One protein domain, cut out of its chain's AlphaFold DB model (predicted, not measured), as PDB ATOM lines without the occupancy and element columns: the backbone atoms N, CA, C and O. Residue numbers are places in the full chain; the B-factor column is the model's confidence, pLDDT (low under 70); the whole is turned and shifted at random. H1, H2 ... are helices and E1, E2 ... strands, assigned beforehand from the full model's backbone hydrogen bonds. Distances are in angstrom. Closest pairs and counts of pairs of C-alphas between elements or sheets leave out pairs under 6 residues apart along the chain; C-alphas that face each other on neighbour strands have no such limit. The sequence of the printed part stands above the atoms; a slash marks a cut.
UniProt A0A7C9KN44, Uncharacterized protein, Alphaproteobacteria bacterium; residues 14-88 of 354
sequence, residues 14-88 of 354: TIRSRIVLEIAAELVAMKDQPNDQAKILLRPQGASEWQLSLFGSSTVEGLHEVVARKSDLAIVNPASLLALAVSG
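This is residues 14 to 88 of the 354 residues of an uncharacterized protein of Alphaproteobacteria bacterium (UniProt A0A7C9KN44). A small three-stranded sheet has the short helix H2 over one face, while H1 lies beyond its E1 edge and H3 beyond its E3 edge, making a flat, spread-out shape. The printed part has 75 residues, with three named helices and three named strands in the order H1, E1, E2, H2, E3, H3. The sheet is mixed, in the order E1, E2, E3, and the class is mixed, helices and strands. The whole is loose, with a radius of gyration of the C-alphas of 14.4 A and spans of 42 by 34 by 15 A.

H1, residues 14 to 29, only grazes the sheet with its residues 17 to 28; its closest C-alpha pair with E1, residues 38 to 42, is Val 28 and Ala 38, 7.2 A. E1 and E2, residues 52 to 56, form an antiparallel hairpin, with N 40 and O 54 within hydrogen-bond range at 2.8 A. E2 and E3, residues 73 to 75, are parallel, with N 55 and O 73 at 2.9 A. H2, residues 61 to 67, is on the sheet at a height of 8.0 A, over E3; the closest C-alphas of the two are those of Gly 62 and Ala 74, 5.2 A. On the local plane H2 stands at 27 degrees to E3, only just along the strands. E2, H2 and E3 make a strand-helix-strand unit, two parallel neighbour strands joined through a helix, with a right-handed crossover. H3, residues 79 to 87, is not on the sheet; it is close but not clearly touching H2, with the C-alphas of Leu 63 and Leu 82 7.9 A apart. In H1, H2 and H3 every O i to N i+4 pair is within hydrogen-bond range.

H1 begins at C-alpha 14 (53.867, -101.801, -39.713) and is 22.7 A long. E1 measures 13.0 A, E2 13.5 A, H2 9.8 A and E3 7.0 A. H3, 12.8 A, ends at C-alpha 87 (58.468, -98.503, -0.544).

The C-alphas of Ile 15 and Gly 88, the two farthest apart, are 42.8 A from each other. The printed part has no cut and no long link. No printed residue is under 70 in pLDDT.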
ATOM      1  N   THR A  14      52.917-101.377 -40.754       86.44
ATOM      2  CA  THR A  14      53.867-101.801 -39.713       86.44
ATOM      3  C   THR A  14      55.313-101.796 -40.203       86.44
ATOM      4  O   THR A  14      56.207-101.558 -39.396       86.44
ATOM      5  N   ILE A  15      55.564-101.980 -41.506       88.62
ATOM      6  CA  ILE A  15      56.909-101.892 -42.102       88.62
ATOM      7  C   ILE A  15      57.524-100.516 -41.845       88.62
ATOM      8  O   ILE A  15      58.637-100.444 -41.333       88.62
ATOM      9  N   ARG A  16      56.786 -99.433 -42.126       90.44
ATOM     10  CA  ARG A  16      57.271 -98.057 -41.921       90.44
ATOM     11  C   ARG A  16      57.653 -97.795 -40.466       90.44
ATOM     12  O   ARG A  16      58.764 -97.358 -40.193       90.44
ATOM     13  N   SER A  17      56.770 -98.154 -39.534       91.00
ATOM     14  CA  SER A  17      57.028 -97.982 -38.099       91.00
ATOM     15  C   SER A  17      58.233 -98.805 -37.634       91.00
ATOM     16  O   SER A  17      59.070 -98.312 -36.888       91.00
ATOM     17  N   ARG A  18      58.372-100.050 -38.112       90.62
ATOM     18  CA  ARG A  18      59.522-100.904 -37.780       90.62
ATOM     19  C   ARG A  18      60.835-100.340 -38.311       90.62
ATOM     20  O   ARG A  18      61.816-100.384 -37.588       90.62
ATOM     21  N   ILE A  19      60.855 -99.806 -39.532       92.06
ATOM     22  CA  ILE A  19      62.054 -99.165 -40.090       92.06
ATOM     23  C   ILE A  19      62.478 -97.984 -39.212       92.06
ATOM     24  O   ILE A  19      63.641 -97.912 -38.836       92.06
ATOM     25  N   VAL A  20      61.541 -97.113 -38.822       94.00
ATOM     26  CA  VAL A  20      61.835 -95.972 -37.934       94.00
ATOM     27  C   VAL A  20      62.386 -96.436 -36.583       94.00
ATOM     28  O   VAL A  20      63.362 -95.872 -36.102       94.00
ATOM     29  N   LEU A  21      61.813 -97.488 -35.991       93.38
ATOM     30  CA  LEU A  21      62.303 -98.040 -34.724       93.38
ATOM     31  C   LEU A  21      63.721 -98.616 -34.834       93.38
ATOM     32  O   LEU A  21      64.509 -98.467 -33.906       93.38
ATOM     33  N   GLU A  22      64.061 -99.261 -35.950       92.56
ATOM     34  CA  GLU A  22      65.415 -99.777 -36.178       92.56
ATOM     35  C   GLU A  22      66.408 -98.629 -36.414       92.56
ATOM     36  O   GLU A  22      67.503 -98.674 -35.870       92.56
ATOM     37  N   ILE A  23      66.018 -97.569 -37.134       92.12
ATOM     38  CA  ILE A  23      66.837 -96.352 -37.272       92.12
ATOM     39  C   ILE A  23      67.099 -95.735 -35.897       92.12
ATOM     40  O   ILE A  23      68.246 -95.465 -35.564       92.12
ATOM     41  N   ALA A  24      66.059 -95.551 -35.079       92.50
ATOM     42  CA  ALA A  24      66.204 -95.002 -33.733       92.50
ATOM     43  C   ALA A  24      67.126 -95.864 -32.856       92.50
ATOM     44  O   ALA A  24      67.953 -95.325 -32.125       92.50
ATOM     45  N   ALA A  25      67.022 -97.193 -32.957       91.25
ATOM     46  CA  ALA A  25      67.895 -98.110 -32.232       91.25
ATOM     47  C   ALA A  25      69.371 -97.967 -32.641       91.25
ATOM     48  O   ALA A  25      70.236 -97.986 -31.768       91.25
ATOM     49  N   GLU A  26      69.655 -97.802 -33.936       91.12
ATOM     50  CA  GLU A  26      71.016 -97.541 -34.416       91.12
ATOM     51  C   GLU A  26      71.509 -96.169 -33.948       91.12
ATOM     52  O   GLU A  26      72.594 -96.093 -33.382       91.12
ATOM     53  N   LEU A  27      70.698 -95.111 -34.094       90.56
ATOM     54  CA  LEU A  27      71.063 -93.750 -33.681       90.56
ATOM     55  C   LEU A  27      71.464 -93.697 -32.203       90.56
ATOM     56  O   LEU A  27      72.544 -93.209 -31.892       90.56
ATOM     57  N   VAL A  28      70.651 -94.278 -31.315       90.75
ATOM     58  CA  VAL A  28      70.921 -94.341 -29.866       90.75
ATOM     59  C   VAL A  28      72.216 -95.091 -29.536       90.75
ATOM     60  O   VAL A  28      72.848 -94.825 -28.517       90.75
ATOM     61  N   ALA A  29      72.639 -96.035 -30.379       87.25
ATOM     62  CA  ALA A  29      73.875 -96.783 -30.176       87.25
ATOM     63  C   ALA A  29      75.134 -96.040 -30.670       87.25
ATOM     64  O   ALA A  29      76.250 -96.452 -30.328       87.25
ATOM     65  N   MET A  30      74.982 -94.974 -31.464       85.94
ATOM     66  CA  MET A  30      76.108 -94.204 -31.996       85.94
ATOM     67  C   MET A  30      76.731 -93.318 -30.911       85.94
ATOM     68  O   MET A  30      76.031 -92.690 -30.122       85.94
ATOM     69  N   LYS A  31      78.067 -93.272 -30.875       77.75
ATOM     70  CA  LYS A  31      78.846 -92.556 -29.845       77.75
ATOM     71  C   LYS A  31      79.209 -91.119 -30.220       77.75
ATOM     72  O   LYS A  31      79.707 -90.387 -29.372       77.75
ATOM     73  N   ASP A  32      79.042 -90.754 -31.483       85.25
ATOM     74  CA  ASP A  32      79.384 -89.451 -32.062       85.25
ATOM     75  C   ASP A  32      78.214 -88.457 -32.020       85.25
ATOM     76  O   ASP A  32      78.285 -87.376 -32.597       85.25
ATOM     77  N   GLN A  33      77.145 -88.812 -31.311       88.62
ATOM     78  CA  GLN A  33      75.945 -88.007 -31.176       88.62
ATOM     79  C   GLN A  33      75.438 -88.039 -29.723       88.62
ATOM     80  O   GLN A  33      75.693 -89.012 -29.009       88.62
ATOM     81  N   PRO A  34      74.749 -86.983 -29.260       85.56
ATOM     82  CA  PRO A  34      74.416 -86.819 -27.844       85.56
ATOM     83  C   PRO A  34      73.135 -87.545 -27.394       85.56
ATOM     84  O   PRO A  34      72.836 -87.540 -26.206       85.56
ATOM     85  N   ASN A  35      72.351 -88.130 -28.303       88.44
ATOM     86  CA  ASN A  35      71.037 -88.706 -28.000       88.44
ATOM     87  C   ASN A  35      71.143 -90.201 -27.659       88.44
ATOM     88  O   ASN A  35      70.955 -91.066 -28.513       88.44
ATOM     89  N   ASP A  36      71.423 -90.526 -26.404       87.19
ATOM     90  CA  ASP A  36      71.557 -91.903 -25.907       87.19
ATOM     91  C   ASP A  36      70.281 -92.448 -25.231       87.19
ATOM     92  O   ASP A  36      70.271 -93.551 -24.676       87.19
ATOM     93  N   GLN A  37      69.176 -91.704 -25.325       91.00
ATOM     94  CA  GLN A  37      67.861 -92.067 -24.801       91.00
ATOM     95  C   GLN A  37      66.799 -92.048 -25.902       91.00
ATOM     96  O   GLN A  37      66.909 -91.328 -26.895       91.00
ATOM     97  N   ALA A  38      65.735 -92.835 -25.722       93.69
ATOM     98  CA  ALA A  38      64.640 -92.911 -26.685       93.69
ATOM     99  C   ALA A  38      63.272 -92.937 -26.012       93.69
ATOM    100  O   ALA A  38      63.029 -93.716 -25.089       93.69
ATOM    101  N   LYS A  39      62.347 -92.150 -26.566       95.25
ATOM    102  CA  LYS A  39      60.918 -92.215 -26.263       95.25
ATOM    103  C   LYS A  39      60.158 -92.680 -27.498       95.25
ATOM    104  O   LYS A  39      60.348 -92.150 -28.590       95.25
ATOM    105  N   ILE A  40      59.310 -93.686 -27.328       95.50
ATOM    106  CA  ILE A  40      58.529 -94.295 -28.403       95.50
ATOM    107  C   ILE A  40      57.055 -94.049 -28.119       95.50
ATOM    108  O   ILE A  40      56.537 -94.491 -27.097       95.50
ATOM    109  N   LEU A  41      56.384 -93.399 -29.065       95.88
ATOM    110  CA  LEU A  41      54.939 -93.226 -29.065       95.88
ATOM    111  C   LEU A  41      54.324 -94.150 -30.119       95.88
ATOM    112  O   LEU A  41      54.798 -94.212 -31.254       95.88
ATOM    113  N   LEU A  42      53.275 -94.883 -29.751       94.00
ATOM    114  CA  LEU A  42      52.562 -95.802 -30.638       94.00
ATOM    115  C   LEU A  42      51.069 -95.468 -30.661       94.00
ATOM    116  O   LEU A  42      50.464 -95.131 -29.642       94.00
ATOM    117  N   ARG A  43      50.468 -95.570 -31.848       93.88
ATOM    118  CA  ARG A  43      49.036 -95.348 -32.067       93.88
ATOM    119  C   ARG A  43      48.493 -96.209 -33.203       93.88
ATOM    120  O   ARG A  43      49.268 -96.609 -34.078       93.88
ATOM    121  N   PRO A  44      47.176 -96.461 -33.242       91.69
ATOM    122  CA  PRO A  44      46.523 -96.990 -34.429       91.69
ATOM    123  C   PRO A  44      46.703 -96.057 -35.631       91.69
ATOM    124  O   PRO A  44      46.766 -94.835 -35.493       91.69
ATOM    125  N   GLN A  45      46.755 -96.629 -36.833       88.25
ATOM    126  CA  GLN A  45      46.802 -95.832 -38.055       88.25
ATOM    127  C   GLN A  45      45.558 -94.936 -38.152       88.25
ATOM    128  O   GLN A  45      44.440 -95.411 -37.980       88.25
ATOM    129  N   GLY A  46      45.765 -93.649 -38.439       89.50
ATOM    130  CA  GLY A  46      44.688 -92.663 -38.578       89.50
ATOM    131  C   GLY A  46      44.175 -92.068 -37.263       89.50
ATOM    132  O   GLY A  46      43.397 -91.124 -37.307       89.50
ATOM    133  N   ALA A  47      44.621 -92.559 -36.102       92.31
ATOM    134  CA  ALA A  47      44.281 -91.936 -34.824       92.31
ATOM    135  C   ALA A  47      44.997 -90.584 -34.660       92.31
ATOM    136  O   ALA A  47      46.171 -90.455 -35.019       92.31
ATOM    137  N   SER A  48      44.314 -89.597 -34.074       90.94
ATOM    138  CA  SER A  48      44.926 -88.320 -33.682       90.94
ATOM    139  C   SER A  48      45.840 -88.492 -32.467       90.94
ATOM    140  O   SER A  48      46.955 -87.975 -32.458       90.94
ATOM    141  N   GLU A  49      45.415 -89.307 -31.499       91.94
ATOM    142  CA  GLU A  49      46.093 -89.492 -30.214       91.94
ATOM    143  C   GLU A  49      47.125 -90.627 -30.210       91.94
ATOM    144  O   GLU A  49      46.949 -91.672 -30.849       91.94
ATOM    145  N   TRP A  50      48.181 -90.439 -29.416       93.44
ATOM    146  CA  TRP A  50      49.160 -91.474 -29.086       93.44
ATOM    147  C   TRP A  50      48.685 -92.281 -27.879       93.44
ATOM    148  O   TRP A  50      48.457 -91.725 -26.811       93.44
ATOM    149  N   GLN A  51      48.499 -93.590 -28.056       90.19
ATOM    150  CA  GLN A  51      47.866 -94.448 -27.044       90.19
ATOM    151  C   GLN A  51      48.861 -95.158 -26.130       90.19
ATOM    152  O   GLN A  51      48.459 -95.676 -25.094       90.19
ATOM    153  N   LEU A  52      50.125 -95.254 -26.543       94.12
ATOM    154  CA  LEU A  52      51.160 -95.942 -25.785       94.12
ATOM    155  C   LEU A  52      52.471 -95.163 -25.867       94.12
ATOM    156  O   LEU A  52      52.927 -94.840 -26.963       94.12
ATOM    157  N   SER A  53      53.075 -94.907 -24.714       96.50
ATOM    158  CA  SER A  53      54.309 -94.149 -24.533       96.50
ATOM    159  C   SER A  53      55.316 -94.980 -23.734       96.50
ATOM    160  O   SER A  53      55.065 -95.367 -22.592       96.50
ATOM    161  N   LEU A  54      56.452 -95.297 -24.353       95.69
ATOM    162  CA  LEU A  54      57.536 -96.089 -23.768       95.69
ATOM    163  C   LEU A  54      58.792 -95.228 -23.679       95.69
ATOM    164  O   LEU A  54      59.173 -94.615 -24.676       95.69
ATOM    165  N   PHE A  55      59.470 -95.226 -22.535       95.12
ATOM    166  CA  PHE A  55      60.652 -94.394 -22.328       95.12
ATOM    167  C   PHE A  55      61.869 -95.206 -21.861       95.12
ATOM    168  O   PHE A  55      61.854 -95.849 -20.812       95.12
ATOM    169  N   GLY A  56      62.937 -95.201 -22.654       91.56
ATOM    170  CA  GLY A  56      64.242 -95.722 -22.262       91.56
ATOM    171  C   GLY A  56      65.089 -94.608 -21.658       91.56
ATOM    172  O   GLY A  56      65.764 -93.908 -22.406       91.56
ATOM    173  N   SER A  57      65.047 -94.465 -20.333       84.75
ATOM    174  CA  SER A  57      65.857 -93.509 -19.573       84.75
ATOM    175  C   SER A  57      66.798 -94.247 -18.614       84.75
ATOM    176  O   SER A  57      66.557 -95.387 -18.214       84.75
ATOM    177  N   SER A  58      67.903 -93.611 -18.246       80.56
ATOM    178  CA  SER A  58      68.809 -94.077 -17.188       80.56
ATOM    179  C   SER A  58      68.712 -93.222 -15.922       80.56
ATOM    180  O   SER A  58      69.452 -93.469 -14.977       80.56
ATOM    181  N   THR A  59      67.803 -92.242 -15.882       85.69
ATOM    182  CA  THR A  59      67.691 -91.256 -14.799       85.69
ATOM    183  C   THR A  59      66.370 -91.391 -14.036       85.69
ATOM    184  O   THR A  59      65.509 -92.221 -14.346       85.69
ATOM    185  N   VAL A  60      66.195 -90.545 -13.016       89.50
ATOM    186  CA  VAL A  60      64.948 -90.450 -12.238       89.50
ATOM    187  C   VAL A  60      63.776 -89.958 -13.095       89.50
ATOM    188  O   VAL A  60      62.616 -90.239 -12.790       89.50
ATOM    189  N   GLU A  61      64.055 -89.283 -14.208       91.44
ATOM    190  CA  GLU A  61      63.040 -88.746 -15.110       91.44
ATOM    191  C   GLU A  61      62.081 -89.827 -15.621       91.44
ATOM    192  O   GLU A  61      60.868 -89.621 -15.619       91.44
ATOM    193  N   GLY A  62      62.596 -91.012 -15.971       93.00
ATOM    194  CA  GLY A  62      61.760 -92.126 -16.418       93.00
ATOM    195  C   GLY A  62      60.701 -92.525 -15.383       93.00
ATOM    196  O   GLY A  62      59.551 -92.792 -15.732       93.00
ATOM    197  N   LEU A  63      61.054 -92.499 -14.094       94.06
ATOM    198  CA  LEU A  63      60.108 -92.747 -13.007       94.06
ATOM    199  C   LEU A  63      59.044 -91.640 -12.946       94.06
ATOM    200  O   LEU A  63      57.851 -91.938 -12.869       94.06
ATOM    201  N   HIS A  64      59.467 -90.375 -12.985       93.88
ATOM    202  CA  HIS A  64      58.567 -89.223 -12.903       93.88
ATOM    203  C   HIS A  64      57.580 -89.168 -14.069       93.88
ATOM    204  O   HIS A  64      56.405 -88.871 -13.864       93.88
ATOM    205  N   GLU A  65      58.026 -89.507 -15.273       95.75
ATOM    206  CA  GLU A  65      57.193 -89.623 -16.469       95.75
ATOM    207  C   GLU A  65      56.060 -90.645 -16.294       95.75
ATOM    208  O   GLU A  65      54.918 -90.371 -16.672       95.75
ATOM    209  N   VAL A  66      56.344 -91.793 -15.669       95.94
ATOM    210  CA  VAL A  66      55.325 -92.813 -15.373       95.94
ATOM    211  C   VAL A  66      54.378 -92.355 -14.267       95.94
ATOM    212  O   VAL A  66      53.160 -92.470 -14.414       95.94
ATOM    213  N   VAL A  67      54.903 -91.781 -13.180       96.00
ATOM    214  CA  VAL A  67      54.077 -91.236 -12.084       96.00
ATOM    215  C   VAL A  67      53.131 -90.147 -12.599       96.00
ATOM    216  O   VAL A  67      51.950 -90.135 -12.254       96.00
ATOM    217  N   ALA A  68      53.624 -89.276 -13.481       96.12
ATOM    218  CA  ALA A  68      52.851 -88.216 -14.117       96.12
ATOM    219  C   ALA A  68      51.916 -88.712 -15.236       96.12
ATOM    220  O   ALA A  68      51.213 -87.898 -15.834       96.12
ATOM    221  N   ARG A  69      51.900 -90.022 -15.536       94.88
ATOM    222  CA  ARG A  69      51.139 -90.640 -16.638       94.88
ATOM    223  C   ARG A  69      51.446 -90.050 -18.022       94.88
ATOM    224  O   ARG A  69      50.595 -90.050 -18.906       94.88
ATOM    225  N   LYS A  70      52.666 -89.548 -18.218       95.38
ATOM    226  CA  LYS A  70      53.197 -89.107 -19.521       95.38
ATOM    227  C   LYS A  70      53.868 -90.252 -20.291       95.38
ATOM    228  O   LYS A  70      54.005 -90.196 -21.517       95.38
ATOM    229  N   SER A  71      54.271 -91.294 -19.571       96.38
ATOM    230  CA  SER A  71      54.749 -92.557 -20.122       96.38
ATOM    231  C   SER A  71      54.028 -93.723 -19.450       96.38
ATOM    232  O   SER A  71      53.796 -93.701 -18.245       96.38
ATOM    233  N   ASP A  72      53.678 -94.751 -20.215       95.31
ATOM    234  CA  ASP A  72      53.039 -95.965 -19.691       95.31
ATOM    235  C   ASP A  72      54.069 -96.939 -19.112       95.31
ATOM    236  O   ASP A  72      53.771 -97.747 -18.230       95.31
ATOM    237  N   LEU A  73      55.298 -96.874 -19.626       95.50
ATOM    238  CA  LEU A  73      56.419 -97.689 -19.193       95.50
ATOM    239  C   LEU A  73      57.710 -96.889 -19.307       95.50
ATOM    240  O   LEU A  73      57.962 -96.261 -20.334       95.50
ATOM    241  N   ALA A  74      58.560 -97.007 -18.292       94.94
ATOM    242  CA  ALA A  74      59.933 -96.544 -18.358       94.94
ATOM    243  C   ALA A  74      60.910 -97.638 -17.922       94.94
ATOM    244  O   ALA A  74      60.616 -98.446 -17.035       94.94
ATOM    245  N   ILE A  75      62.082 -97.650 -18.549       92.12
ATOM    246  CA  ILE A  75      63.281 -98.272 -17.990       92.12
ATOM    247  C   ILE A  75      63.976 -97.195 -17.158       92.12
ATOM    248  O   ILE A  75      63.980 -96.034 -17.555       92.12
ATOM    249  N   VAL A  76      64.502 -97.579 -15.996       90.00
ATOM    250  CA  VAL A  76      65.291 -96.715 -15.111       90.00
ATOM    251  C   VAL A  76      66.481 -97.502 -14.569       90.00
ATOM    252  O   VAL A  76      66.410 -98.727 -14.428       90.00
ATOM    253  N   ASN A  77      67.562 -96.801 -14.243       87.81
ATOM    254  CA  ASN A  77      68.745 -97.348 -13.590       87.81
ATOM    255  C   ASN A  77      69.083 -96.468 -12.380       87.81
ATOM    256  O   ASN A  77      68.926 -95.251 -12.473       87.81
ATOM    257  N   PRO A  78      69.538 -97.039 -11.254       87.31
ATOM    258  CA  PRO A  78      69.600 -98.450 -10.868       87.31
ATOM    259  C   PRO A  78      68.251 -99.026 -10.416       87.31
ATOM    260  O   PRO A  78      67.287 -98.314 -10.155       87.31
ATOM    261  N   ALA A  79      68.185-100.348 -10.235       87.12
ATOM    262  CA  ALA A  79      66.989-101.014  -9.704       87.12
ATOM    263  C   ALA A  79      66.622-100.571  -8.268       87.12
ATOM    264  O   ALA A  79      65.460-100.678  -7.868       87.12
ATOM    265  N   SER A  80      67.592-100.067  -7.494       86.56
ATOM    266  CA  SER A  80      67.371 -99.563  -6.132       86.56
ATOM    267  C   SER A  80      66.468 -98.330  -6.099       86.56
ATOM    268  O   SER A  80      65.635 -98.239  -5.199       86.56
ATOM    269  N   LEU A  81      66.541 -97.456  -7.114       90.69
ATOM    270  CA  LEU A  81      65.615 -96.332  -7.309       90.69
ATOM    271  C   LEU A  81      64.162 -96.811  -7.236       90.69
ATOM    272  O   LEU A  81      63.360 -96.284  -6.469       90.69
ATOM    273  N   LEU A  82      63.827 -97.868  -7.980       91.06
ATOM    274  CA  LEU A  82      62.462 -98.383  -8.030       91.06
ATOM    275  C   LEU A  82      62.045 -99.073  -6.723       91.06
ATOM    276  O   LEU A  82      60.892 -98.957  -6.307       91.06
ATOM    277  N   ALA A  83      62.968 -99.764  -6.049       89.50
ATOM    278  CA  ALA A  83      62.702-100.359  -4.738       89.50
ATOM    279  C   ALA A  83      62.367 -99.289  -3.681       89.50
ATOM    280  O   ALA A  83      61.450 -99.467  -2.872       89.50
ATOM    281  N   LEU A  84      63.081 -98.163  -3.709       92.12
ATOM    282  CA  LEU A  84      62.848 -97.024  -2.826       92.12
ATOM    283  C   LEU A  84      61.557 -96.288  -3.179       92.12
ATOM    284  O   LEU A  84      60.760 -96.016  -2.284       92.12
ATOM    285  N   ALA A  85      61.285 -96.085  -4.470       94.31
ATOM    286  CA  ALA A  85      60.047 -95.477  -4.945       94.31
ATOM    287  C   ALA A  85      58.809 -96.266  -4.493       94.31
ATOM    288  O   ALA A  85      57.892 -95.692  -3.918       94.31
ATOM    289  N   VAL A  86      58.789 -97.590  -4.683       94.12
ATOM    290  CA  VAL A  86      57.649 -98.445  -4.288       94.12
ATOM    291  C   VAL A  86      57.458 -98.483  -2.774       94.12
ATOM    292  O   VAL A  86      56.330 -98.572  -2.298       94.12
ATOM    293  N   SER A  87      58.545 -98.435  -2.005       91.75
ATOM    294  CA  SER A  87      58.468 -98.503  -0.544       91.75
ATOM    295  C   SER A  87      58.296 -97.146   0.138       91.75
ATOM    296  O   SER A  87      57.974 -97.126   1.324       91.75
ATOM    297  N   GLY A  88      58.497 -96.034  -0.576       93.00
ATOM    298  CA  GLY A  88      58.512 -94.698   0.016       93.00
ATOM    299  C   GLY A  88      59.627 -94.522   1.041       93.00
ATOM    300  O   GLY A  88      59.388 -93.961   2.104       93.00
TER     301      GLY A  88